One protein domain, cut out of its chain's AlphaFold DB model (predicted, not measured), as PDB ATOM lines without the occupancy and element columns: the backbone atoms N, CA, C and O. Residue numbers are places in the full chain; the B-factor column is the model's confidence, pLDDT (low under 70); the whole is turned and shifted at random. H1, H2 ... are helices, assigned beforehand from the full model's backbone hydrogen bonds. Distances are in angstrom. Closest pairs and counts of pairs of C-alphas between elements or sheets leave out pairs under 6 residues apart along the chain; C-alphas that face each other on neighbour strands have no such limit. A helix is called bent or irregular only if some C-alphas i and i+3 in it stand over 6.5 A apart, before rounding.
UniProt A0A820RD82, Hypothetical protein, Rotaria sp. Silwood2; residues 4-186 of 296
ATOM      1  N   CYS A   4     -19.323 -24.245 -34.755       60.31
ATOM      2  CA  CYS A   4     -19.236 -22.912 -34.162       60.31
ATOM      3  C   CYS A   4     -18.654 -21.824 -35.083       60.31
ATOM      4  O   CYS A   4     -18.934 -20.654 -34.858       60.31
ATOM      5  N   TYR A   5     -17.857 -22.171 -36.101       64.56
ATOM      6  CA  TYR A   5     -17.250 -21.181 -37.007       64.56
ATOM      7  C   TYR A   5     -18.214 -20.679 -38.086       64.56
ATOM      8  O   TYR A   5     -17.952 -19.649 -38.699       64.56
ATOM      9  N   ASN A   6     -19.326 -21.386 -38.300       69.88
ATOM     10  CA  ASN A   6     -20.362 -21.011 -39.264       69.88
ATOM     11  C   ASN A   6     -21.542 -20.282 -38.594       69.88
ATOM     12  O   ASN A   6     -22.569 -20.048 -39.235       69.88
ATOM     13  N   ILE A   7     -21.416 -19.961 -37.302       73.12
ATOM     14  CA  ILE A   7     -22.446 -19.247 -36.551       73.12
ATOM     15  C   ILE A   7     -22.342 -17.757 -36.871       73.12
ATOM     16  O   ILE A   7     -21.265 -17.166 -36.816       73.12
ATOM     17  N   ASN A   8     -23.473 -17.162 -37.228       77.06
ATOM     18  CA  ASN A   8     -23.628 -15.747 -37.529       77.06
ATOM     19  C   ASN A   8     -24.971 -15.248 -36.977       77.06
ATOM     20  O   ASN A   8     -25.777 -16.028 -36.466       77.06
ATOM     21  N   ASP A   9     -25.235 -13.950 -37.104       74.75
ATOM     22  CA  ASP A   9     -26.435 -13.327 -36.535       74.75
ATOM     23  C   ASP A   9     -27.753 -13.926 -37.056       74.75
ATOM     24  O   ASP A   9     -28.769 -13.860 -36.367       74.75
ATOM     25  N   ALA A  10     -27.749 -14.562 -38.234       79.06
ATOM     26  CA  ALA A  10     -28.941 -15.173 -38.815       79.06
ATOM     27  C   ALA A  10     -29.294 -16.539 -38.199       79.06
ATOM     28  O   ALA A  10     -30.461 -16.916 -38.219       79.06
ATOM     29  N   ASN A  11     -28.322 -17.281 -37.652       82.25
ATOM     30  CA  ASN A  11     -28.535 -18.638 -37.119       82.25
ATOM     31  C   ASN A  11     -28.206 -18.787 -35.620       82.25
ATOM     32  O   ASN A  11     -28.497 -19.821 -35.016       82.25
ATOM     33  N   ILE A  12     -27.654 -17.749 -34.985       81.56
ATOM     34  CA  ILE A  12     -27.272 -17.736 -33.566       81.56
ATOM     35  C   ILE A  12     -28.418 -18.142 -32.626       81.56
ATOM     36  O   ILE A  12     -28.179 -18.846 -31.646       81.56
ATOM     37  N   ALA A  13     -29.659 -17.742 -32.920       82.31
ATOM     38  CA  ALA A  13     -30.821 -18.041 -32.082       82.31
ATOM     39  C   ALA A  13     -31.167 -19.540 -32.071       82.31
ATOM     40  O   ALA A  13     -31.446 -20.100 -31.010       82.31
ATOM     41  N   GLU A  14     -31.083 -20.207 -33.222       83.75
ATOM     42  CA  GLU A  14     -31.323 -21.650 -33.343       83.75
ATOM     43  C   GLU A  14     -30.244 -22.442 -32.601       83.75
ATOM     44  O   GLU A  14     -30.544 -23.354 -31.827       83.75
ATOM     45  N   PHE A  15     -28.979 -22.038 -32.750       83.38
ATOM     46  CA  PHE A  15     -27.878 -22.650 -32.012       83.38
ATOM     47  C   PHE A  15     -27.966 -22.400 -30.505       83.38
ATOM     48  O   PHE A  15     -27.655 -23.305 -29.730       83.38
ATOM     49  N   LYS A  16     -28.445 -21.226 -30.065       81.75
ATOM     50  CA  LYS A  16     -28.748 -20.988 -28.646       81.75
ATOM     51  C   LYS A  16     -29.808 -21.959 -28.153       81.75
ATOM     52  O   LYS A  16     -29.597 -22.575 -27.121       81.75
ATOM     53  N   HIS A  17     -30.898 -22.146 -28.889       83.88
ATOM     54  CA  HIS A  17     -31.939 -23.091 -28.488       83.88
ATOM     55  C   HIS A  17     -31.411 -24.533 -28.370       83.88
ATOM     56  O   HIS A  17     -31.806 -25.261 -27.466       83.88
ATOM     57  N   LEU A  18     -30.503 -24.944 -29.260       83.25
ATOM     58  CA  LEU A  18     -29.908 -26.284 -29.242       83.25
ATOM     59  C   LEU A  18     -28.899 -26.480 -28.102       83.25
ATOM     60  O   LEU A  18     -28.954 -27.488 -27.402       83.25
ATOM     61  N   PHE A  19     -27.968 -25.541 -27.915       82.69
ATOM     62  CA  PHE A  19     -26.872 -25.696 -26.952       82.69
ATOM     63  C   PHE A  19     -27.217 -25.198 -25.551       82.69
ATOM     64  O   PHE A  19     -26.755 -25.767 -24.568       82.69
ATOM     65  N   LEU A  20     -28.057 -24.170 -25.437       84.69
ATOM     66  CA  LEU A  20     -28.565 -23.653 -24.163       84.69
ATOM     67  C   LEU A  20     -29.877 -24.346 -23.773       84.69
ATOM     68  O   LEU A  20     -30.762 -23.754 -23.155       84.69
ATOM     69  N   TYR A  21     -30.016 -25.621 -24.135       89.38
ATOM     70  CA  TYR A  21     -31.117 -26.447 -23.677       89.38
ATOM     71  C   TYR A  21     -30.811 -26.971 -22.274       89.38
ATOM     72  O   TYR A  21     -29.831 -27.687 -22.063       89.38
ATOM     73  N   LYS A  22     -31.661 -26.630 -21.302       89.00
ATOM     74  CA  LYS A  22     -31.416 -26.923 -19.883       89.00
ATOM     75  C   LYS A  22     -31.127 -28.401 -19.608       89.00
ATOM     76  O   LYS A  22     -30.195 -28.701 -18.878       89.00
ATOM     77  N   SER A  23     -31.866 -29.323 -20.224       92.00
ATOM     78  CA  SER A  23     -31.644 -30.754 -19.986       92.00
ATOM     79  C   SER A  23     -30.295 -31.245 -20.520       92.00
ATOM     80  O   SER A  23     -29.700 -32.099 -19.876       92.00
ATOM     81  N   LEU A  24     -29.776 -30.681 -21.619       91.50
ATOM     82  CA  LEU A  24     -28.425 -30.994 -22.098       91.50
ATOM     83  C   LEU A  24     -27.366 -30.503 -21.103       91.50
ATOM     84  O   LEU A  24     -26.389 -31.196 -20.832       91.50
ATOM     85  N   ILE A  25     -27.562 -29.299 -20.565       92.56
ATOM     86  CA  ILE A  25     -26.663 -28.700 -19.574       92.56
ATOM     87  C   ILE A  25     -26.659 -29.518 -18.283       92.56
ATOM     88  O   ILE A  25     -25.585 -29.847 -17.783       92.56
ATOM     89  N   ASP A  26     -27.841 -29.854 -17.766       94.06
ATOM     90  CA  ASP A  26     -27.999 -30.631 -16.537       94.06
ATOM     91  C   ASP A  26     -27.391 -32.033 -16.702       94.06
ATOM     92  O   ASP A  26     -26.684 -32.514 -15.818       94.06
ATOM     93  N   GLU A  27     -27.595 -32.678 -17.854       94.62
ATOM     94  CA  GLU A  27     -27.015 -33.989 -18.150       94.62
ATOM     95  C   GLU A  27     -25.487 -33.934 -18.246       94.62
ATOM     96  O   GLU A  27     -24.806 -34.752 -17.626       94.62
ATOM     97  N   LEU A  28     -24.930 -32.939 -18.945       95.00
ATOM     98  CA  LEU A  28     -23.482 -32.753 -19.022       95.00
ATOM     99  C   LEU A  28     -22.878 -32.459 -17.641       95.00
ATOM    100  O   LEU A  28     -21.851 -33.040 -17.288       95.00
ATOM    101  N   ALA A  29     -23.513 -31.597 -16.845       95.44
ATOM    102  CA  ALA A  29     -23.075 -31.296 -15.485       95.44
ATOM    103  C   ALA A  29     -23.111 -32.545 -14.590       95.44
ATOM    104  O   ALA A  29     -22.155 -32.805 -13.862       95.44
ATOM    105  N   ASN A  30     -24.161 -33.364 -14.690       95.56
ATOM    106  CA  ASN A  30     -24.256 -34.629 -13.965       95.56
ATOM    107  C   ASN A  30     -23.161 -35.613 -14.390       95.56
ATOM    108  O   ASN A  30     -22.489 -36.170 -13.526       95.56
ATOM    109  N   CYS A  31     -22.917 -35.767 -15.693       95.38
ATOM    110  CA  CYS A  31     -21.836 -36.605 -16.213       95.38
ATOM    111  C   CYS A  31     -20.473 -36.180 -15.653       95.38
ATOM    112  O   CYS A  31     -19.688 -37.012 -15.201       95.38
ATOM    113  N   LEU A  32     -20.196 -34.876 -15.652       95.81
ATOM    114  CA  LEU A  32     -18.973 -34.321 -15.081       95.81
ATOM    115  C   LEU A  32     -18.903 -34.597 -13.572       95.81
ATOM    116  O   LEU A  32     -17.895 -35.103 -13.095       95.81
ATOM    117  N   ASN A  33     -19.984 -34.384 -12.824       94.25
ATOM    118  CA  ASN A  33     -20.015 -34.697 -11.394       94.25
ATOM    119  C   ASN A  33     -19.756 -36.182 -11.103       94.25
ATOM    120  O   ASN A  33     -19.041 -36.497 -10.148       94.25
ATOM    121  N   GLU A  34     -20.286 -37.097 -11.916       94.56
ATOM    122  CA  GLU A  34     -20.015 -38.531 -11.788       94.56
ATOM    123  C   GLU A  34     -18.540 -38.868 -12.049       94.56
ATOM    124  O   GLU A  34     -17.958 -39.672 -11.315       94.56
ATOM    125  N   ILE A  35     -17.920 -38.228 -13.048       93.56
ATOM    126  CA  ILE A  35     -16.479 -38.336 -13.310       93.56
ATOM    127  C   ILE A  35     -15.690 -37.837 -12.090       93.56
ATOM    128  O   ILE A  35     -14.848 -38.561 -11.564       93.56
ATOM    129  N   GLY A  36     -15.964 -36.618 -11.618       90.12
ATOM    130  CA  GLY A  36     -15.199 -35.982 -10.542       90.12
ATOM    131  C   GLY A  36     -15.382 -36.635  -9.171       90.12
ATOM    132  O   GLY A  36     -14.468 -36.603  -8.354       90.12
ATOM    133  N   THR A  37     -16.544 -37.238  -8.910       91.12
ATOM    134  CA  THR A  37     -16.867 -37.828  -7.598       91.12
ATOM    135  C   THR A  37     -16.530 -39.312  -7.527       91.12
ATOM    136  O   THR A  37     -16.041 -39.775  -6.501       91.12
ATOM    137  N   TYR A  38     -16.790 -40.063  -8.601       92.81
ATOM    138  CA  TYR A  38     -16.696 -41.526  -8.597       92.81
ATOM    139  C   TYR A  38     -15.676 -42.079  -9.595       92.81
ATOM    140  O   TYR A  38     -15.533 -43.297  -9.700       92.81
ATOM    141  N   GLY A  39     -15.012 -41.224 -10.382       89.75
ATOM    142  CA  GLY A  39     -14.126 -41.670 -11.459       89.75
ATOM    143  C   GLY A  39     -14.875 -42.458 -12.537       89.75
ATOM    144  O   GLY A  39     -14.284 -43.261 -13.261       89.75
ATOM    145  N   LYS A  40     -16.199 -42.278 -12.624       91.06
ATOM    146  CA  LYS A  40     -17.039 -43.007 -13.572       91.06
ATOM    147  C   LYS A  40     -16.627 -42.616 -14.991       91.06
ATOM    148  O   LYS A  40     -16.280 -41.468 -15.248       91.06
ATOM    149  N   HIS A  41     -16.666 -43.572 -15.916       90.25
ATOM    150  CA  HIS A  41     -16.349 -43.367 -17.337       90.25
ATOM    151  C   HIS A  41     -14.895 -42.995 -17.681       90.25
ATOM    152  O   HIS A  41     -14.595 -42.835 -18.861       90.25
ATOM    153  N   LEU A  42     -13.963 -42.942 -16.717       89.38
ATOM    154  CA  LEU A  42     -12.540 -42.692 -17.011       89.38
ATOM    155  C   LEU A  42     -11.919 -43.743 -17.944       89.38
ATOM    156  O   LEU A  42     -10.984 -43.449 -18.680       89.38
ATOM    157  N   ASN A  43     -12.482 -44.951 -17.952       89.00
ATOM    158  CA  ASN A  43     -12.056 -46.049 -18.816       89.00
ATOM    159  C   ASN A  43     -12.851 -46.137 -20.133       89.00
ATOM    160  O   ASN A  43     -12.707 -47.124 -20.850       89.00
ATOM    161  N   ASP A  44     -13.704 -45.155 -20.450       94.69
ATOM    162  CA  ASP A  44     -14.480 -45.099 -21.696       94.69
ATOM    163  C   ASP A  44     -13.998 -43.942 -22.594       94.69
ATOM    164  O   ASP A  44     -14.494 -42.814 -22.508       94.69
ATOM    165  N   PRO A  45     -13.048 -44.209 -23.511       92.44
ATOM    166  CA  PRO A  45     -12.526 -43.209 -24.440       92.44
ATOM    167  C   PRO A  45     -13.594 -42.525 -25.300       92.44
ATOM    168  O   PRO A  45     -13.478 -41.341 -25.616       92.44
ATOM    169  N   SER A  46     -14.634 -43.253 -25.714       93.38
ATOM    170  CA  SER A  46     -15.670 -42.714 -26.605       93.38
ATOM    171  C   SER A  46     -16.530 -41.686 -25.874       93.38
ATOM    172  O   SER A  46     -16.811 -40.598 -26.395       93.38
ATOM    173  N   PHE A  47     -16.894 -42.007 -24.634       93.94
ATOM    174  CA  PHE A  47     -17.610 -41.093 -23.758       93.94
ATOM    175  C   PHE A  47     -16.790 -39.830 -23.471       93.94
ATOM    176  O   PHE A  47     -17.267 -38.716 -23.694       93.94
ATOM    177  N   LEU A  48     -15.520 -39.984 -23.079       93.75
ATOM    178  CA  LEU A  48     -14.637 -38.857 -22.751       93.75
ATOM    179  C   LEU A  48     -14.414 -37.913 -23.942       93.75
ATOM    180  O   LEU A  48     -14.408 -36.690 -23.774       93.75
ATOM    181  N   ARG A  49     -14.305 -38.446 -25.165       91.75
ATOM    182  CA  ARG A  49     -14.231 -37.629 -26.392       91.75
ATOM    183  C   ARG A  49     -15.516 -36.861 -26.666       91.75
ATOM    184  O   ARG A  49     -15.453 -35.732 -27.159       91.75
ATOM    185  N   SER A  50     -16.668 -37.448 -26.352       92.31
ATOM    186  CA  SER A  50     -17.971 -36.800 -26.519       92.31
ATOM    187  C   SER A  50     -18.120 -35.630 -25.547       92.31
ATOM    188  O   SER A  50     -18.410 -34.511 -25.976       92.31
ATOM    189  N   VAL A  51     -17.789 -35.845 -24.270       93.75
ATOM    190  CA  VAL A  51     -17.729 -34.789 -23.245       93.75
ATOM    191  C   VAL A  51     -16.747 -33.687 -23.652       93.75
ATOM    192  O   VAL A  51     -17.097 -32.507 -23.643       93.75
ATOM    193  N   SER A  52     -15.541 -34.058 -24.095       93.00
ATOM    194  CA  SER A  52     -14.519 -33.103 -24.547       93.00
ATOM    195  C   SER A  52     -14.996 -32.249 -25.724       93.00
ATOM    196  O   SER A  52     -14.759 -31.037 -25.773       93.00
ATOM    197  N   SER A  53     -15.694 -32.873 -26.674       89.81
ATOM    198  CA  SER A  53     -16.256 -32.194 -27.841       89.81
ATOM    199  C   SER A  53     -17.360 -31.222 -27.438       89.81
ATOM    200  O   SER A  53     -17.363 -30.089 -27.919       89.81
ATOM    201  N   LEU A  54     -18.249 -31.617 -26.523       90.69
ATOM    202  CA  LEU A  54     -19.297 -30.742 -25.998       90.69
ATOM    203  C   LEU A  54     -18.701 -29.534 -25.275       90.69
ATOM    204  O   LEU A  54     -19.033 -28.407 -25.629       90.69
ATOM    205  N   LEU A  55     -17.765 -29.735 -24.343       91.19
ATOM    206  CA  LEU A  55     -17.092 -28.632 -23.642       91.19
ATOM    207  C   LEU A  55     -16.387 -27.673 -24.611       91.19
ATOM    208  O   LEU A  55     -16.445 -26.458 -24.433       91.19
ATOM    209  N   THR A  56     -15.770 -28.204 -25.668       87.62
ATOM    210  CA  THR A  56     -15.144 -27.399 -26.726       87.62
ATOM    211  C   THR A  56     -16.170 -26.565 -27.495       87.62
ATOM    212  O   THR A  56     -15.945 -25.378 -27.740       87.62
ATOM    213  N   VAL A  57     -17.294 -27.178 -27.880       85.31
ATOM    214  CA  VAL A  57     -18.394 -26.503 -28.580       85.31
ATOM    215  C   VAL A  57     -18.974 -25.408 -27.707       85.31
ATOM    216  O   VAL A  57     -19.067 -24.277 -28.172       85.31
ATOM    217  N   PHE A  58     -19.272 -25.710 -26.443       85.00
ATOM    218  CA  PHE A  58     -19.692 -24.725 -25.462       85.00
ATOM    219  C   PHE A  58     -18.665 -23.592 -25.404       85.00
ATOM    220  O   PHE A  58     -18.958 -22.486 -25.829       85.00
ATOM    221  N   LYS A  59     -17.411 -23.841 -25.037       82.88
ATOM    222  CA  LYS A  59     -16.407 -22.773 -24.925       82.88
ATOM    223  C   LYS A  59     -16.283 -21.890 -26.182       82.88
ATOM    224  O   LYS A  59     -16.151 -20.673 -26.062       82.88
ATOM    225  N   ASN A  60     -16.328 -22.464 -27.386       78.50
ATOM    226  CA  ASN A  60     -16.227 -21.692 -28.632       78.50
ATOM    227  C   ASN A  60     -17.513 -20.931 -28.976       78.50
ATOM    228  O   ASN A  60     -17.435 -19.777 -29.393       78.50
ATOM    229  N   PHE A  61     -18.676 -21.556 -28.797       75.06
ATOM    230  CA  PHE A  61     -19.976 -20.920 -28.989       75.06
ATOM    231  C   PHE A  61     -20.166 -19.769 -28.006       75.06
ATOM    232  O   PHE A  61     -20.485 -18.644 -28.389       75.06
ATOM    233  N   LEU A  62     -19.897 -20.047 -26.733       67.94
ATOM    234  CA  LEU A  62     -20.130 -19.118 -25.652       67.94
ATOM    235  C   LEU A  62     -19.209 -17.874 -25.771       67.94
ATOM    236  O   LEU A  62     -19.638 -16.766 -25.455       67.94
ATOM    237  N   ARG A  63     -17.999 -18.010 -26.351       66.31
ATOM    238  CA  ARG A  63     -17.040 -16.905 -26.587       66.31
ATOM    239  C   ARG A  63     -17.579 -15.708 -27.345       66.31
ATOM    240  O   ARG A  63     -17.221 -14.585 -27.001       66.31
ATOM    241  N   ASN A  64     -18.399 -15.941 -28.354       65.25
ATOM    242  CA  ASN A  64     -18.720 -14.900 -29.321       65.25
ATOM    243  C   ASN A  64     -20.180 -14.433 -29.233       65.25
ATOM    244  O   ASN A  64     -20.536 -13.447 -29.872       65.25
ATOM    245  N   HIS A  65     -21.032 -15.137 -28.480       67.25
ATOM    246  CA  HIS A  65     -22.471 -15.124 -28.755       67.25
ATOM    247  C   HIS A  65     -23.374 -15.048 -27.517       67.25
ATOM    248  O   HIS A  65     -24.592 -15.185 -27.638       67.25
ATOM    249  N   ILE A  66     -22.820 -14.832 -26.322       66.56
ATOM    250  CA  ILE A  66     -23.548 -15.023 -25.059       66.56
ATOM    251  C   ILE A  66     -23.628 -13.764 -24.216       66.56
ATOM    252  O   ILE A  66     -22.678 -12.992 -24.124       66.56
ATOM    253  N   ILE A  67     -24.809 -13.562 -23.629       66.62
ATOM    254  CA  ILE A  67     -25.160 -12.385 -22.831       66.62
ATOM    255  C   ILE A  67     -25.232 -12.737 -21.341       66.62
ATOM    256  O   ILE A  67     -25.285 -13.903 -20.961       66.62
ATOM    257  N   ALA A  68     -25.270 -11.717 -20.478       63.25
ATOM    258  CA  ALA A  68     -25.215 -11.856 -19.018       63.25
ATOM    259  C   ALA A  68     -26.173 -12.912 -18.413       63.25
ATOM    260  O   ALA A  68     -25.800 -13.564 -17.435       63.25
ATOM    261  N   ASN A  69     -27.368 -13.080 -18.993       65.06
ATOM    262  CA  ASN A  69     -28.415 -13.991 -18.509       65.06
ATOM    263  C   ASN A  69     -28.111 -15.468 -18.791       65.06
ATOM    264  O   ASN A  69     -28.400 -16.331 -17.963       65.06
ATOM    265  N   ASP A  70     -27.473 -15.752 -19.922       73.19
ATOM    266  CA  ASP A  70     -27.145 -17.108 -20.364       73.19
ATOM    267  C   ASP A  70     -26.098 -17.771 -19.438       73.19
ATOM    268  O   ASP A  70     -26.056 -18.993 -19.319       73.19
ATOM    269  N   TYR A  71     -25.283 -16.977 -18.726       73.38
ATOM    270  CA  TYR A  71     -24.291 -17.484 -17.764       73.38
ATOM    271  C   TYR A  71     -24.913 -18.265 -16.611       73.38
ATOM    272  O   TYR A  71     -24.358 -19.274 -16.186       73.38
ATOM    273  N   SER A  72     -26.068 -17.814 -16.114       78.44
ATOM    274  CA  SER A  72     -26.770 -18.505 -15.025       78.44
ATOM    275  C   SER A  72     -27.179 -19.922 -15.424       78.44
ATOM    276  O   SER A  72     -27.141 -20.836 -14.603       78.44
ATOM    277  N   LEU A  73     -27.505 -20.110 -16.704       84.38
ATOM    278  CA  LEU A  73     -27.928 -21.386 -17.247       84.38
ATOM    279  C   LEU A  73     -26.765 -22.378 -17.319       84.38
ATOM    280  O   LEU A  73     -26.948 -23.536 -16.988       84.38
ATOM    281  N   ILE A  74     -25.574 -21.931 -17.724       86.56
ATOM    282  CA  ILE A  74     -24.393 -22.794 -17.924       86.56
ATOM    283  C   ILE A  74     -23.528 -22.962 -16.667       86.56
ATOM    284  O   ILE A  74     -22.586 -23.758 -16.669       86.56
ATOM    285  N   ALA A  75     -23.831 -22.226 -15.596       85.12
ATOM    286  CA  ALA A  75     -23.124 -22.301 -14.321       85.12
ATOM    287  C   ALA A  75     -22.991 -23.739 -13.765       85.12
ATOM    288  O   ALA A  75     -21.909 -24.070 -13.281       85.12
ATOM    289  N   PRO A  76     -23.991 -24.643 -13.886       90.81
ATOM    290  CA  PRO A  76     -23.842 -26.032 -13.447       90.81
ATOM    291  C   PRO A  76     -22.659 -26.763 -14.095       90.81
ATOM    292  O   PRO A  76     -21.933 -27.478 -13.407       90.81
ATOM    293  N   ILE A  77     -22.408 -26.543 -15.395       91.69
ATOM    294  CA  ILE A  77     -21.254 -27.133 -16.094       91.69
ATOM    295  C   ILE A  77     -19.956 -26.566 -15.518       91.69
ATOM    296  O   ILE A  77     -19.018 -27.318 -15.273       91.69
ATOM    297  N   PHE A  78     -19.899 -25.252 -15.275       88.00
ATOM    298  CA  PHE A  78     -18.735 -24.610 -14.660       88.00
ATOM    299  C   PHE A  78     -18.399 -25.241 -13.304       88.00
ATOM    300  O   PHE A  78     -17.273 -25.696 -13.112       88.00
ATOM    301  N   PHE A  79     -19.376 -25.351 -12.400       87.19
ATOM    302  CA  PHE A  79     -19.158 -25.944 -11.079       87.19
ATOM    303  C   PHE A  79     -18.732 -27.412 -11.158       87.19
ATOM    304  O   PHE A  79     -17.820 -27.820 -10.439       87.19
ATOM    305  N   ALA A  80     -19.332 -28.186 -12.062       92.19
ATOM    306  CA  ALA A  80     -18.956 -29.580 -12.260       92.19
ATOM    307  C   ALA A  80     -17.518 -29.716 -12.797       92.19
ATOM    308  O   ALA A  80     -16.761 -30.567 -12.333       92.19
ATOM    309  N   VAL A  81     -17.091 -28.837 -13.714       91.25
ATOM    310  CA  VAL A  81     -15.697 -28.780 -14.187       91.25
ATOM    311  C   VAL A  81     -14.737 -28.429 -13.047       91.25
ATOM    312  O   VAL A  81     -13.716 -29.100 -12.897       91.25
ATOM    313  N   VAL A  82     -15.059 -27.429 -12.221       86.25
ATOM    314  CA  VAL A  82     -14.261 -27.068 -11.033       86.25
ATOM    315  C   VAL A  82     -14.129 -28.272 -10.095       86.25
ATOM    316  O   VAL A  82     -13.033 -28.587  -9.639       86.25
ATOM    317  N   GLN A  83     -15.231 -28.975  -9.824       86.88
ATOM    318  CA  GLN A  83     -15.237 -30.151  -8.958       86.88
ATOM    319  C   GLN A  83     -14.381 -31.290  -9.519       86.88
ATOM    320  O   GLN A  83     -13.593 -31.864  -8.769       86.88
ATOM    321  N   CYS A  84     -14.483 -31.585 -10.819       90.38
ATOM    322  CA  CYS A  84     -13.610 -32.547 -11.493       90.38
ATOM    323  C   CYS A  84     -12.142 -32.186 -11.308       90.38
ATOM    324  O   CYS A  84     -11.342 -33.006 -10.864       90.38
ATOM    325  N   LEU A  85     -11.796 -30.944 -11.619       86.62
ATOM    326  CA  LEU A  85     -10.437 -30.443 -11.518       86.62
ATOM    327  C   LEU A  85      -9.899 -30.518 -10.083       86.62
ATOM    328  O   LEU A  85      -8.748 -30.869  -9.884       86.62
ATOM    329  N   CYS A  86     -10.725 -30.284  -9.068       84.00
ATOM    330  CA  CYS A  86     -10.321 -30.421  -7.667       84.00
ATOM    331  C   CYS A  86     -10.437 -31.853  -7.101       84.00
ATOM    332  O   CYS A  86     -10.273 -32.028  -5.893       84.00
ATOM    333  N   SER A  87     -10.763 -32.859  -7.917       89.94
ATOM    334  CA  SER A  87     -10.941 -34.240  -7.454       89.94
ATOM    335  C   SER A  87      -9.612 -34.952  -7.190       89.94
ATOM    336  O   SER A  87      -8.575 -34.603  -7.757       89.94
ATOM    337  N   SER A  88      -9.653 -36.014  -6.378       89.94
ATOM    338  CA  SER A  88      -8.496 -36.895  -6.177       89.94
ATOM    339  C   SER A  88      -8.021 -37.522  -7.489       89.94
ATOM    340  O   SER A  88      -6.822 -37.626  -7.698       89.94
ATOM    341  N   TYR A  89      -8.932 -37.841  -8.415       89.81
ATOM    342  CA  TYR A  89      -8.582 -38.402  -9.723       89.81
ATOM    343  C   TYR A  89      -7.702 -37.461 -10.550       89.81
ATOM    344  O   TYR A  89      -6.724 -37.903 -11.148       89.81
ATOM    345  N   ALA A  90      -8.017 -36.163 -10.561       85.69
ATOM    346  CA  ALA A  90      -7.205 -35.167 -11.252       85.69
ATOM    347  C   ALA A  90      -5.814 -35.029 -10.609       85.69
ATOM    348  O   ALA A  90      -4.807 -34.978 -11.313       85.69
ATOM    349  N   ILE A  91      -5.755 -35.015  -9.274       84.38
ATOM    350  CA  ILE A  91      -4.497 -34.937  -8.516       84.38
ATOM    351  C   ILE A  91      -3.624 -36.172  -8.776       84.38
ATOM    352  O   ILE A  91      -2.434 -36.037  -9.062       84.38
ATOM    353  N   ASP A  92      -4.209 -37.366  -8.723       85.81
ATOM    354  CA  ASP A  92      -3.511 -38.627  -8.971       85.81
ATOM    355  C   ASP A  92      -3.008 -38.705 -10.417       85.81
ATOM    356  O   ASP A  92      -1.877 -39.135 -10.655       85.81
ATOM    357  N   MET A  93      -3.797 -38.208 -11.381       83.81
ATOM    358  CA  MET A  93      -3.345 -38.064 -12.764       83.81
ATOM    359  C   MET A  93      -2.100 -37.184 -12.843       83.81
ATOM    360  O   MET A  93      -1.123 -37.634 -13.431       83.81
ATOM    361  N   ILE A  94      -2.088 -35.998 -12.223       78.69
ATOM    362  CA  ILE A  94      -0.935 -35.078 -12.236       78.69
ATOM    363  C   ILE A  94       0.304 -35.736 -11.630       78.69
ATOM    364  O   ILE A  94       1.371 -35.707 -12.241       78.69
ATOM    365  N   LYS A  95       0.157 -36.395 -10.475       79.19
ATOM    366  CA  LYS A  95       1.253 -37.126  -9.817       79.19
ATOM    367  C   LYS A  95       1.817 -38.234 -10.706       79.19
ATOM    368  O   LYS A  95       3.026 -38.413 -10.783       79.19
ATOM    369  N   SER A  96       0.957 -38.945 -11.436       77.88
ATOM    370  CA  SER A  96       1.380 -40.032 -12.327       77.88
ATOM    371  C   SER A  96       2.172 -39.572 -13.563       77.88
ATOM    372  O   SER A  96       2.831 -40.392 -14.210       77.88
ATOM    373  N   LEU A  97       2.149 -38.273 -13.898       72.38
ATOM    374  CA  LEU A  97       2.853 -37.723 -15.066       72.38
ATOM    375  C   LEU A  97       4.374 -37.743 -14.907       72.38
ATOM    376  O   LEU A  97       5.080 -37.764 -15.913       72.38
ATOM    377  N   GLU A  98       4.883 -37.781 -13.673       65.12
ATOM    378  CA  GLU A  98       6.319 -37.878 -13.380       65.12
ATOM    379  C   GLU A  98       6.966 -39.125 -14.011       65.12
ATOM    380  O   GLU A  98       8.139 -39.105 -14.378       65.12
ATOM    381  N   HIS A  99       6.193 -40.198 -14.212       62.78
ATOM    382  CA  HIS A  99       6.709 -41.488 -14.681       62.78
ATOM    383  C   HIS A  99       6.325 -41.851 -16.127       62.78
ATOM    384  O   HIS A  99       6.928 -42.755 -16.700       62.78
ATOM    385  N   ASN A 100       5.367 -41.149 -16.749       59.28
ATOM    386  CA  ASN A 100       4.756 -41.539 -18.036       59.28
ATOM    387  C   ASN A 100       4.935 -40.507 -19.163       59.28
ATOM    388  O   ASN A 100       4.190 -40.483 -20.142       59.28
ATOM    389  N   PHE A 101       5.957 -39.665 -19.041       58.72
ATOM    390  CA  PHE A 101       6.150 -38.463 -19.846       58.72
ATOM    391  C   PHE A 101       6.297 -38.692 -21.371       58.72
ATOM    392  O   PHE A 101       6.063 -37.800 -22.182       58.72
ATOM    393  N   VAL A 102       6.661 -39.909 -21.778       55.03
ATOM    394  CA  VAL A 102       7.015 -40.261 -23.165       55.03
ATOM    395  C   VAL A 102       5.780 -40.525 -24.048       55.03
ATOM    396  O   VAL A 102       5.903 -40.619 -25.270       55.03
ATOM    397  N   GLN A 103       4.580 -40.648 -23.472       61.69
ATOM    398  CA  GLN A 103       3.384 -41.060 -24.214       61.69
ATOM    399  C   GLN A 103       2.400 -39.917 -24.483       61.69
ATOM    400  O   GLN A 103       2.289 -38.939 -23.748       61.69
ATOM    401  N   LYS A 104       1.664 -40.058 -25.591       73.50
ATOM    402  CA  LYS A 104       0.502 -39.225 -25.910       73.50
ATOM    403  C   LYS A 104      -0.498 -39.308 -24.752       73.50
ATOM    404  O   LYS A 104      -0.795 -40.413 -24.311       73.50
ATOM    405  N   LEU A 105      -1.039 -38.160 -24.336       77.62
ATOM    406  CA  LEU A 105      -2.097 -38.110 -23.328       77.62
ATOM    407  C   LEU A 105      -3.277 -38.990 -23.749       77.62
ATOM    408  O   LEU A 105      -3.743 -38.897 -24.894       77.62
ATOM    409  N   ASP A 106      -3.757 -39.819 -22.829       85.25
ATOM    410  CA  ASP A 106      -5.017 -40.529 -23.021       85.25
ATOM    411  C   ASP A 106      -6.214 -39.558 -22.973       85.25
ATOM    412  O   ASP A 106      -6.078 -38.369 -22.671       85.25
ATOM    413  N   ASP A 107      -7.407 -40.044 -23.323       88.19
ATOM    414  CA  ASP A 107      -8.607 -39.204 -23.401       88.19
ATOM    415  C   ASP A 107      -9.028 -38.632 -22.027       88.19
ATOM    416  O   ASP A 107      -9.607 -37.545 -21.970       88.19
ATOM    417  N   GLY A 108      -8.712 -39.316 -20.922       88.56
ATOM    418  CA  GLY A 108      -8.977 -38.841 -19.563       88.56
ATOM    419  C   GLY A 108      -8.017 -37.724 -19.184       88.56
ATOM    420  O   GLY A 108      -8.444 -36.625 -18.830       88.56
ATOM    421  N   GLN A 109      -6.720 -37.957 -19.361       84.75
ATOM    422  CA  GLN A 109      -5.697 -36.942 -19.160       84.75
ATOM    423  C   GLN A 109      -5.951 -35.716 -20.048       84.75
ATOM    424  O   GLN A 109      -5.861 -34.587 -19.578       84.75
ATOM    425  N   LEU A 110      -6.346 -35.901 -21.311       86.19
ATOM    426  CA  LEU A 110      -6.702 -34.794 -22.200       86.19
ATOM    427  C   LEU A 110      -7.895 -33.988 -21.660       86.19
ATOM    428  O   LEU A 110      -7.869 -32.753 -21.691       86.19
ATOM    429  N   LEU A 111      -8.927 -34.663 -21.148       89.56
ATOM    430  CA  LEU A 111     -10.098 -34.008 -20.574       89.56
ATOM    431  C   LEU A 111      -9.724 -33.145 -19.355       89.56
ATOM    432  O   LEU A 111     -10.035 -31.952 -19.354       89.56
ATOM    433  N   PHE A 112      -9.030 -33.713 -18.360       86.69
ATOM    434  CA  PHE A 112      -8.674 -33.011 -17.114       86.69
ATOM    435  C   PHE A 112      -7.591 -31.958 -17.298       86.69
ATOM    436  O   PHE A 112      -7.662 -30.884 -16.709       86.69
ATOM    437  N   LEU A 113      -6.565 -32.259 -18.085       80.44
ATOM    438  CA  LEU A 113      -5.369 -31.429 -18.147       80.44
ATOM    439  C   LEU A 113      -5.478 -30.350 -19.226       80.44
ATOM    440  O   LEU A 113      -4.869 -29.293 -19.112       80.44
ATOM    441  N   HIS A 114      -6.273 -30.570 -20.274       83.06
ATOM    442  CA  HIS A 114      -6.369 -29.622 -21.380       83.06
ATOM    443  C   HIS A 114      -7.763 -29.014 -21.522       83.06
ATOM    444  O   HIS A 114      -7.911 -27.794 -21.438       83.06
ATOM    445  N   ILE A 115      -8.791 -29.841 -21.717       88.38
ATOM    446  CA  ILE A 115     -10.117 -29.355 -22.122       88.38
ATOM    447  C   ILE A 115     -10.834 -28.617 -20.990       88.38
ATOM    448  O   ILE A 115     -11.363 -27.530 -21.211       88.38
ATOM    449  N   MET A 116     -10.833 -29.171 -19.779       88.50
ATOM    450  CA  MET A 116     -11.476 -28.565 -18.610       88.50
ATOM    451  C   MET A 116     -10.842 -27.215 -18.213       88.50
ATOM    452  O   MET A 116     -11.582 -26.233 -18.111       88.50
ATOM    453  N   PRO A 117      -9.504 -27.080 -18.077       84.12
ATOM    454  CA  PRO A 117      -8.879 -25.783 -17.824       84.12
ATOM    455  C   PRO A 117      -9.150 -24.791 -18.953       84.12
ATOM    456  O   PRO A 117      -9.421 -23.621 -18.701       84.12
ATOM    457  N   TRP A 118      -9.138 -25.247 -20.208       84.06
ATOM    458  CA  TRP A 118      -9.434 -24.394 -21.355       84.06
ATOM    459  C   TRP A 118     -10.881 -23.887 -21.380       84.06
ATOM    460  O   TRP A 118     -11.114 -22.732 -21.744       84.06
ATOM    461  N   TYR A 119     -11.843 -24.720 -20.970       86.19
ATOM    462  CA  TYR A 119     -13.237 -24.321 -20.782       86.19
ATOM    463  C   TYR A 119     -13.352 -23.192 -19.752       86.19
ATOM    464  O   TYR A 119     -13.981 -22.166 -20.023       86.19
ATOM    465  N   LEU A 120     -12.682 -23.344 -18.607       80.81
ATOM    466  CA  LEU A 120     -12.730 -22.371 -17.519       80.81
ATOM    467  C   LEU A 120     -12.164 -20.994 -17.905       80.81
ATOM    468  O   LEU A 120     -12.678 -19.998 -17.416       80.81
ATOM    469  N   GLN A 121     -11.187 -20.899 -18.821       76.38
ATOM    470  CA  GLN A 121     -10.593 -19.605 -19.214       76.38
ATOM    471  C   GLN A 121     -11.616 -18.619 -19.783       76.38
ATOM    472  O   GLN A 121     -11.416 -17.402 -19.771       76.38
ATOM    473  N   TRP A 122     -12.673 -19.160 -20.384       72.31
ATOM    474  CA  TRP A 122     -13.704 -18.358 -21.009       72.31
ATOM    475  C   TRP A 122     -14.765 -17.881 -20.009       72.31
ATOM    476  O   TRP A 122     -15.352 -16.815 -20.216       72.31
ATOM    477  N   TYR A 123     -15.011 -18.636 -18.936       70.00
ATOM    478  CA  TYR A 123     -15.997 -18.229 -17.945       70.00
ATOM    479  C   TYR A 123     -15.528 -16.913 -17.301       70.00
ATOM    480  O   TYR A 123     -14.357 -16.797 -16.956       70.00
ATOM    481  N   PRO A 124     -16.370 -15.872 -17.206       60.47
ATOM    482  CA  PRO A 124     -15.954 -14.585 -16.671       60.47
ATOM    483  C   PRO A 124     -15.534 -14.734 -15.206       60.47
ATOM    484  O   PRO A 124     -16.381 -14.836 -14.321       60.47
ATOM    485  N   ASP A 125     -14.218 -14.719 -14.976       53.44
ATOM    486  CA  ASP A 125     -13.581 -14.970 -13.677       53.44
ATOM    487  C   ASP A 125     -14.122 -14.090 -12.539       53.44
ATOM    488  O   ASP A 125     -14.148 -14.510 -11.386       53.44
ATOM    489  N   TYR A 126     -14.634 -12.896 -12.853       50.59
ATOM    490  CA  TYR A 126     -15.188 -11.968 -11.868       50.59
ATOM    491  C   TYR A 126     -16.490 -12.424 -11.198       50.59
ATOM    492  O   TYR A 126     -16.959 -11.771 -10.271       50.59
ATOM    493  N   ARG A 127     -17.113 -13.511 -11.667       53.25
ATOM    494  CA  ARG A 127     -18.377 -13.997 -11.095       53.25
ATOM    495  C   ARG A 127     -18.201 -15.017  -9.972       53.25
ATOM    496  O   ARG A 127     -19.176 -15.258  -9.268       53.25
ATOM    497  N   ASP A 128     -17.013 -15.609  -9.807       62.72
ATOM    498  CA  ASP A 128     -16.781 -16.641  -8.784       62.72
ATOM    499  C   ASP A 128     -15.305 -16.746  -8.331       62.72
ATOM    500  O   ASP A 128     -14.583 -17.693  -8.679       62.72
ATOM    501  N   PRO A 129     -14.820 -15.759  -7.556       60.22
ATOM    502  CA  PRO A 129     -13.438 -15.734  -7.081       60.22
ATOM    503  C   PRO A 129     -13.104 -16.887  -6.122       60.22
ATOM    504  O   PRO A 129     -11.953 -17.317  -6.065       60.22
ATOM    505  N   GLU A 130     -14.080 -17.418  -5.381       66.12
ATOM    506  CA  GLU A 130     -13.849 -18.491  -4.408       66.12
ATOM    507  C   GLU A 130     -13.489 -19.812  -5.088       66.12
ATOM    508  O   GLU A 130     -12.520 -20.472  -4.694       66.12
ATOM    509  N   ASN A 131     -14.212 -20.188  -6.148       67.75
ATOM    510  CA  ASN A 131     -13.899 -21.400  -6.902       67.75
ATOM    511  C   ASN A 131     -12.586 -21.281  -7.674       67.75
ATOM    512  O   ASN A 131     -11.843 -22.262  -7.771       67.75
ATOM    513  N   LEU A 132     -12.241 -20.079  -8.140       66.50
ATOM    514  CA  LEU A 132     -10.925 -19.826  -8.710       66.50
ATOM    515  C   LEU A 132      -9.828 -20.045  -7.662       66.50
ATOM    516  O   LEU A 132      -8.936 -20.856  -7.889       66.50
ATOM    517  N   ILE A 133      -9.932 -19.428  -6.479       66.31
ATOM    518  CA  ILE A 133      -8.983 -19.632  -5.369       66.31
ATOM    519  C   ILE A 133      -8.873 -21.116  -4.996       66.31
ATOM    520  O   ILE A 133      -7.775 -21.603  -4.722       66.31
ATOM    521  N   LYS A 134      -9.986 -21.854  -5.000       70.12
ATOM    522  CA  LYS A 134     -10.004 -23.296  -4.734       70.12
ATOM    523  C   LYS A 134      -9.197 -24.081  -5.773       70.12
ATOM    524  O   LYS A 134      -8.368 -24.905  -5.383       70.12
ATOM    525  N   ILE A 135      -9.381 -23.790  -7.064       69.31
ATOM    526  CA  ILE A 135      -8.563 -24.366  -8.143       69.31
ATOM    527  C   ILE A 135      -7.090 -24.015  -7.933       69.31
ATOM    528  O   ILE A 135      -6.245 -24.910  -7.988       69.31
ATOM    529  N   LEU A 136      -6.783 -22.746  -7.633       67.38
ATOM    530  CA  LEU A 136      -5.407 -22.302  -7.409       67.38
ATOM    531  C   LEU A 136      -4.750 -23.069  -6.253       67.38
ATOM    532  O   LEU A 136      -3.619 -23.521  -6.371       67.38
ATOM    533  N   ARG A 137      -5.454 -23.257  -5.135       70.75
ATOM    534  CA  ARG A 137      -4.893 -23.938  -3.959       70.75
ATOM    535  C   ARG A 137      -4.651 -25.425  -4.184       70.75
ATOM    536  O   ARG A 137      -3.633 -25.934  -3.731       70.75
ATOM    537  N   ILE A 138      -5.591 -26.118  -4.822       72.12
ATOM    538  CA  ILE A 138      -5.550 -27.580  -4.927       72.12
ATOM    539  C   ILE A 138      -4.697 -28.000  -6.119       72.12
ATOM    540  O   ILE A 138      -3.705 -28.701  -5.957       72.12
ATOM    541  N   LEU A 139      -5.056 -27.545  -7.318       70.81
ATOM    542  CA  LEU A 139      -4.403 -28.023  -8.527       70.81
ATOM    543  C   LEU A 139      -3.037 -27.395  -8.737       70.81
ATOM    544  O   LEU A 139      -2.090 -28.097  -9.076       70.81
ATOM    545  N   LEU A 140      -2.911 -26.082  -8.550       67.81
ATOM    546  CA  LEU A 140      -1.647 -25.430  -8.882       67.81
ATOM    547  C   LEU A 140      -0.544 -25.735  -7.891       67.81
ATOM    548  O   LEU A 140       0.614 -25.717  -8.289       67.81
ATOM    549  N   ASN A 141      -0.881 -26.032  -6.638       72.25
ATOM    550  CA  ASN A 141       0.108 -26.499  -5.682       72.25
ATOM    551  C   ASN A 141       0.711 -27.832  -6.147       72.25
ATOM    552  O   ASN A 141       1.927 -27.944  -6.257       72.25
ATOM    553  N   GLU A 142      -0.131 -28.797  -6.527       76.75
ATOM    554  CA  GLU A 142       0.320 -30.094  -7.050       76.75
ATOM    555  C   GLU A 142       1.105 -29.936  -8.362       76.75
ATOM    556  O   GLU A 142       2.179 -30.512  -8.523       76.75
ATOM    557  N   PHE A 143       0.640 -29.074  -9.272       72.19
ATOM    558  CA  PHE A 143       1.370 -28.762 -10.503       72.19
ATOM    559  C   PHE A 143       2.699 -28.052 -10.258       72.19
ATOM    560  O   PHE A 143       3.653 -28.295 -10.988       72.19
ATOM    561  N   THR A 144       2.774 -27.161  -9.269       70.19
ATOM    562  CA  THR A 144       3.997 -26.421  -8.939       70.19
ATOM    563  C   THR A 144       5.023 -27.359  -8.326       70.19
ATOM    564  O   THR A 144       6.168 -27.352  -8.769       70.19
ATOM    565  N   VAL A 145       4.608 -28.211  -7.383       75.94
ATOM    566  CA  VAL A 145       5.459 -29.273  -6.829       75.94
ATOM    567  C   VAL A 145       6.003 -30.132  -7.964       75.94
ATOM    568  O   VAL A 145       7.219 -30.239  -8.118       75.94
ATOM    569  N   TRP A 146       5.126 -30.633  -8.836       74.38
ATOM    570  CA  TRP A 146       5.540 -31.412  -9.997       74.38
ATOM    571  C   TRP A 146       6.517 -30.652 -10.909       74.38
ATOM    572  O   TRP A 146       7.580 -31.175 -11.229       74.38
ATOM    573  N   MET A 147       6.222 -29.400 -11.280       68.75
ATOM    574  CA  MET A 147       7.094 -28.565 -12.121       68.75
ATOM    575  C   MET A 147       8.487 -28.380 -11.514       68.75
ATOM    576  O   MET A 147       9.474 -28.374 -12.245       68.75
ATOM    577  N   THR A 148       8.578 -28.226 -10.191       71.25
ATOM    578  CA  THR A 148       9.862 -28.071  -9.490       71.25
ATOM    579  C   THR A 148      10.634 -29.379  -9.334       71.25
ATOM    580  O   THR A 148      11.853 -29.343  -9.177       71.25
ATOM    581  N   SER A 149       9.945 -30.520  -9.384       71.69
ATOM    582  CA  SER A 149      10.532 -31.857  -9.232       71.69
ATOM    583  C   SER A 149      10.815 -32.557 -10.568       71.69
ATOM    584  O   SER A 149      11.570 -33.524 -10.602       71.69
ATOM    585  N   CYS A 150      10.241 -32.073 -11.670       68.12
ATOM    586  CA  CYS A 150      10.371 -32.672 -12.996       68.12
ATOM    587  C   CYS A 150      11.802 -32.539 -13.550       68.12
ATOM    588  O   CYS A 150      12.411 -31.468 -13.503       68.12
ATOM    589  N   HIS A 151      12.339 -33.626 -14.119       64.38
ATOM    590  CA  HIS A 151      13.661 -33.607 -14.747       64.38
ATOM    591  C   HIS A 151      13.661 -32.682 -15.986       64.38
ATOM    592  O   HIS A 151      12.714 -32.729 -16.779       64.38
ATOM    593  N   PRO A 152      14.715 -31.879 -16.230       63.56
ATOM    594  CA  PRO A 152      14.774 -30.966 -17.381       63.56
ATOM    595  C   PRO A 152      14.545 -31.641 -18.745       63.56
ATOM    596  O   PRO A 152      13.912 -31.062 -19.628       63.56
ATOM    597  N   ASP A 153      15.001 -32.885 -18.909       59.69
ATOM    598  CA  ASP A 153      14.797 -33.656 -20.146       59.69
ATOM    599  C   ASP A 153      13.339 -34.077 -20.353       59.69
ATOM    600  O   ASP A 153      12.866 -34.131 -21.489       59.69
ATOM    601  N   SER A 154      12.603 -34.318 -19.266       58.59
ATOM    602  CA  SER A 154      11.156 -34.505 -19.321       58.59
ATOM    603  C   SER A 154      10.508 -33.196 -19.774       58.59
ATOM    604  O   SER A 154       9.758 -33.188 -20.736       58.59
ATOM    605  N   TYR A 155      10.895 -32.044 -19.222       57.59
ATOM    606  CA  TYR A 155      10.348 -30.753 -19.658       57.59
ATOM    607  C   TYR A 155      10.523 -30.482 -21.170       57.59
ATOM    608  O   TYR A 155       9.578 -30.048 -21.834       57.59
ATOM    609  N   LEU A 156      11.692 -30.799 -21.739       54.97
ATOM    610  CA  LEU A 156      11.994 -30.664 -23.176       54.97
ATOM    611  C   LEU A 156      11.163 -31.587 -24.079       54.97
ATOM    612  O   LEU A 156      10.908 -31.245 -25.234       54.97
ATOM    613  N   GLN A 157      10.722 -32.735 -23.566       55.06
ATOM    614  CA  GLN A 157       9.894 -33.692 -24.301       55.06
ATOM    615  C   GLN A 157       8.395 -33.358 -24.236       55.06
ATOM    616  O   GLN A 157       7.580 -34.127 -24.751       55.06
ATOM    617  N   CYS A 158       8.004 -32.249 -23.581       56.69
ATOM    618  CA  CYS A 158       6.603 -31.849 -23.428       56.69
ATOM    619  C   CYS A 158       5.906 -31.873 -24.791       56.69
ATOM    620  O   CYS A 158       6.285 -31.141 -25.710       56.69
ATOM    621  N   THR A 159       4.824 -32.644 -24.921       60.59
ATOM    622  CA  THR A 159       3.975 -32.527 -26.110       60.59
ATOM    623  C   THR A 159       3.387 -31.112 -26.191       60.59
ATOM    624  O   THR A 159       3.205 -30.418 -25.185       60.59
ATOM    625  N   CYS A 160       3.023 -30.665 -27.394       61.00
ATOM    626  CA  CYS A 160       2.363 -29.369 -27.584       61.00
ATOM    627  C   CYS A 160       1.075 -29.218 -26.743       61.00
ATOM    628  O   CYS A 160       0.705 -28.103 -26.372       61.00
ATOM    629  N   GLN A 161       0.425 -30.339 -26.408       59.25
ATOM    630  CA  GLN A 161      -0.764 -30.417 -25.558       59.25
ATOM    631  C   GLN A 161      -0.431 -30.125 -24.089       59.25
ATOM    632  O   GLN A 161      -1.142 -29.353 -23.449       59.25
ATOM    633  N   PHE A 162       0.696 -30.635 -23.587       63.47
ATOM    634  CA  PHE A 162       1.227 -30.293 -22.264       63.47
ATOM    635  C   PHE A 162       1.601 -28.812 -22.150       63.47
ATOM    636  O   PHE A 162       1.217 -28.134 -21.200       63.47
ATOM    637  N   GLY A 163       2.273 -28.264 -23.166       63.59
ATOM    638  CA  GLY A 163       2.555 -26.827 -23.217       63.59
ATOM    639  C   GLY A 163       1.281 -25.971 -23.298       63.59
ATOM    640  O   GLY A 163       1.244 -24.843 -22.809       63.59
ATOM    641  N   ALA A 164       0.204 -26.481 -23.903       64.69
ATOM    642  CA  ALA A 164      -1.101 -25.826 -23.870       64.69
ATOM    643  C   ALA A 164      -1.738 -25.886 -22.472       64.69
ATOM    644  O   ALA A 164      -2.172 -24.848 -21.988       64.69
ATOM    645  N   MET A 165      -1.714 -27.037 -21.794       68.69
ATOM    646  CA  MET A 165      -2.140 -27.176 -20.391       68.69
ATOM    647  C   MET A 165      -1.441 -26.161 -19.479       68.69
ATOM    648  O   MET A 165      -2.122 -25.399 -18.799       68.69
ATOM    649  N   ILE A 166      -0.101 -26.108 -19.491       65.19
ATOM    650  CA  ILE A 166       0.669 -25.181 -18.643       65.19
ATOM    651  C   ILE A 166       0.252 -23.736 -18.923       65.19
ATOM    652  O   ILE A 166       0.033 -22.960 -17.997       65.19
ATOM    653  N   ARG A 167       0.057 -23.369 -20.197       68.25
ATOM    654  CA  ARG A 167      -0.474 -22.047 -20.563       68.25
ATOM    655  C   ARG A 167      -1.885 -21.817 -20.028       68.25
ATOM    656  O   ARG A 167      -2.177 -20.710 -19.583       68.25
ATOM    657  N   HIS A 168      -2.752 -22.830 -20.059       73.50
ATOM    658  CA  HIS A 168      -4.109 -22.700 -19.540       73.50
ATOM    659  C   HIS A 168      -4.143 -22.511 -18.028       73.50
ATOM    660  O   HIS A 168      -4.906 -21.686 -17.542       73.50
ATOM    661  N   LEU A 169      -3.269 -23.201 -17.303       67.12
ATOM    662  CA  LEU A 169      -3.137 -23.087 -15.855       67.12
ATOM    663  C   LEU A 169      -2.456 -21.779 -15.431       67.12
ATOM    664  O   LEU A 169      -2.936 -21.106 -14.523       67.12
ATOM    665  N   ASN A 170      -1.414 -21.353 -16.152       63.81
ATOM    666  CA  ASN A 170      -0.775 -20.050 -15.950       63.81
ATOM    667  C   ASN A 170      -1.747 -18.887 -16.159       63.81
ATOM    668  O   ASN A 170      -1.636 -17.864 -15.493       63.81
ATOM    669  N   TYR A 171      -2.727 -19.037 -17.049       67.25
ATOM    670  CA  TYR A 171      -3.772 -18.034 -17.211       67.25
ATOM    671  C   TYR A 171      -4.559 -17.805 -15.913       67.25
ATOM    672  O   TYR A 171      -4.769 -16.657 -15.536       67.25
ATOM    673  N   PHE A 172      -4.915 -18.867 -15.181       61.78
ATOM    674  CA  PHE A 172      -5.581 -18.739 -13.879       61.78
ATOM    675  C   PHE A 172      -4.674 -18.144 -12.798       61.78
ATOM    676  O   PHE A 172      -5.179 -17.513 -11.879       61.78
ATOM    677  N   LEU A 173      -3.354 -18.311 -12.909       58.50
ATOM    678  CA  LEU A 173      -2.381 -17.713 -11.988       58.50
ATOM    679  C   LEU A 173      -2.194 -16.216 -12.200       58.50
ATOM    680  O   LEU A 173      -2.114 -15.459 -11.238       58.50
ATOM    681  N   VAL A 174      -2.076 -15.801 -13.459       58.44
ATOM    682  CA  VAL A 174      -1.690 -14.430 -13.813       58.44
ATOM    683  C   VAL A 174      -2.903 -13.506 -13.816       58.44
ATOM    684  O   VAL A 174      -2.829 -12.388 -13.315       58.44
ATOM    685  N   ARG A 175      -4.044 -13.980 -14.324       57.44
ATOM    686  CA  ARG A 175      -5.234 -13.153 -14.556       57.44
ATOM    687  C   ARG A 175      -5.847 -12.523 -13.296       57.44
ATOM    688  O   ARG A 175      -6.256 -11.370 -13.387       57.44
ATOM    689  N   PRO A 176      -5.882 -13.180 -12.119       52.81
ATOM    690  CA  PRO A 176      -6.326 -12.546 -10.874       52.81
ATOM    691  C   PRO A 176      -5.418 -11.418 -10.396       52.81
ATOM    692  O   PRO A 176      -5.861 -10.568  -9.635       52.81
ATOM    693  N   ILE A 177      -4.150 -11.422 -10.809       51.91
ATOM    694  CA  ILE A 177      -3.127 -10.464 -10.375       51.91
ATOM    695  C   ILE A 177      -3.028  -9.294 -11.371       51.91
ATOM    696  O   ILE A 177      -2.443  -8.259 -11.056       51.91
ATOM    697  N   GLU A 178      -3.634  -9.413 -12.558       53.94
ATOM    698  CA  GLU A 178      -3.728  -8.307 -13.509       53.94
ATOM    699  C   GLU A 178      -4.551  -7.156 -12.893       53.94
ATOM    700  O   GLU A 178      -5.711  -7.372 -12.519       53.94
ATOM    701  N   PRO A 179      -3.987  -5.933 -12.801       47.88
ATOM    702  CA  PRO A 179      -4.617  -4.800 -12.117       47.88
ATOM    703  C   PRO A 179      -6.055  -4.541 -12.581       47.88
ATOM    704  O   PRO A 179      -6.961  -4.396 -11.762       47.88
ATOM    705  N   ASP A 180      -6.281  -4.592 -13.896       48.66
ATOM    706  CA  ASP A 180      -7.581  -4.335 -14.524       48.66
ATOM    707  C   ASP A 180      -8.623  -5.426 -14.236       48.66
ATOM    708  O   ASP A 180      -9.829  -5.165 -14.262       48.66
ATOM    709  N   ASN A 181      -8.180  -6.656 -13.954       42.47
ATOM    710  CA  ASN A 181      -9.073  -7.762 -13.637       42.47
ATOM    711  C   ASN A 181      -9.408  -7.790 -12.149       42.47
ATOM    712  O   ASN A 181     -10.582  -7.974 -11.842       42.47
ATOM    713  N   PHE A 182      -8.465  -7.507 -11.237       43.81
ATOM    714  CA  PHE A 182      -8.756  -7.360  -9.796       43.81
ATOM    715  C   PHE A 182      -9.867  -6.324  -9.549       43.81
ATOM    716  O   PHE A 182     -10.728  -6.506  -8.695       43.81
ATOM    717  N   ILE A 183      -9.898  -5.276 -10.376       43.59
ATOM    718  CA  ILE A 183     -10.926  -4.230 -10.395       43.59
ATOM    719  C   ILE A 183     -12.286  -4.729 -10.931       43.59
ATOM    720  O   ILE A 183     -13.324  -4.243 -10.491       43.59
ATOM    721  N   ARG A 184     -12.308  -5.694 -11.862       43.19
ATOM    722  CA  ARG A 184     -13.542  -6.346 -12.350       43.19
ATOM    723  C   ARG A 184     -14.049  -7.443 -11.410       43.19
ATOM    724  O   ARG A 184     -15.254  -7.655 -11.373       43.19
ATOM    725  N   PHE A 185     -13.156  -8.125 -10.680       40.91
ATOM    726  CA  PHE A 185     -13.448  -9.213  -9.726       40.91
ATOM    727  C   PHE A 185     -14.374  -8.801  -8.581       40.91
ATOM    728  O   PHE A 185     -15.044  -9.652  -8.002       40.91
ATOM    729  N   TYR A 186     -14.438  -7.507  -8.276       42.72
ATOM    730  CA  TYR A 186     -15.426  -6.955  -7.367       42.72
ATOM    731  C   TYR A 186     -16.485  -6.230  -8.203       42.72
ATOM    732  O   TYR A 186     -16.215  -5.235  -8.869       42.72
TER     733      TYR A 186
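AT A GLANCE: This is residues 4 to 186 of the 296 residues of the protein "Hypothetical protein" of Rotaria sp. Silwood2 (UniProt A0A820RD82). The model shows two crossed layers of helices, H2, H4, H5 and H7 in one and H3, H6 and H9 in the other, with H4 between H2 and H7, and H6 between H3 and H9. The layers cross at a steep angle and touch in few places, H4 on H6 and H7 on H9; short H1 and H8 lie at opposite ends of the longest axis, and H10 turns off the end of H9. The printed part has 183 residues with ten named helices, H1 to H10 in order along the chain, and no named strand; the class is all helix. The whole is compact, with a radius of gyration of the C-alphas of 16.8 A, and spans 52 by 42 by 30 A.

IN THESE COORDINATES: Begin with the two longest helices by residues, 21 each. Find C-alpha 45 at (-12.526, -43.209, -24.440); from there H3, residues 45 to 65, runs 30.1 A. Then find C-alpha 129 at (-13.438, -15.734, -7.081), where H7, residues 129 to 149, begins; it covers 29.0 A and has a kink of 30 degrees near residue 139. Beside these numbers read H2, residues 22 to 38, 23.6 A; H4, residues 70 to 85, 23.1 A, with a kink of 37 degrees near residue 77; H6, residues 107 to 120, 18.3 A; and H9, residues 160 to 177, 26.1 A. The shorter helices are H1, residues 12 to 19; H5, residues 88 to 96; H8, residues 152 to 156; and H10, residues 179 to 185, which ends with C-alpha 185 at (-13.448, -9.213, -9.726). H4 is irregular, C-alphas 73 and 76 being 7.3 A apart; H6 and H9 are only just irregular, with 6.8 A between C-alphas 113 and 116 and 6.6 A between C-alphas 173 and 176.

HOW THE PARTS SIT: Start at H3, which touches H6 the same way at a shallow tilt of 15 degrees; the closest C-alphas, of Lys 59 and Tyr 119, are 5.4 A apart. With residues 113 to 118 alone, H6 touches H9, the same way at a shallow tilt of 31 degrees, closest at the C-alphas of His 114 and Met 165, 5.0 A. H3 and H9 are apart. Now look at H2 and H4: they touch the same way at a shallow tilt of 13 degrees, and the C-alphas of Gly 36 and Cys 84 come to 3.9 A. H4 touches H7 with residues 82 to 85 alone, the same way at a shallow tilt of 33 degrees, only just short of steep, closest at the C-alphas of Val 82 and Ile 135, 6.9 A. H5 touches H7 at a shallow tilt of 22 degrees, with the C-alphas of Ile 91 and Leu 139 6.9 A apart. With residues 78 to 85 alone, H4 touches H6 opposite ways at a steep tilt of 42 degrees, closest at the C-alphas of Val 81 and Met 116, 6.1 A. H7 touches H9 opposite ways at a steep tilt of 49 degrees, closest at the C-alphas of Leu 136 and Leu 173, 7.2 A. H9 and H10 only just touch, with 3 pairs of C-alphas within 8 A, and only at the corner; the C-alphas of Pro 176 and Phe 182 are 5.8 A apart. H1 and H3 are close but not clearly touching, and H8 touches no helix. Every O i to N i+4 pair is within hydrogen-bond range in H1, H2, H5, H8 and H10; the counts are 15 of 17 in H3, 10 of 12 in H4, 8 of 10 in H6, 15 of 17 in H7 and 11 of 14 in H9.

THE WHOLE: The two C-alphas farthest apart, of Ala 10 and His 151, stand 52.3 A from each other. The printed part has no cut, and no link is long. The mean pLDDT of the printed part is 75.7; look for low values at residues 150 to 167 and 169 to 186, among others.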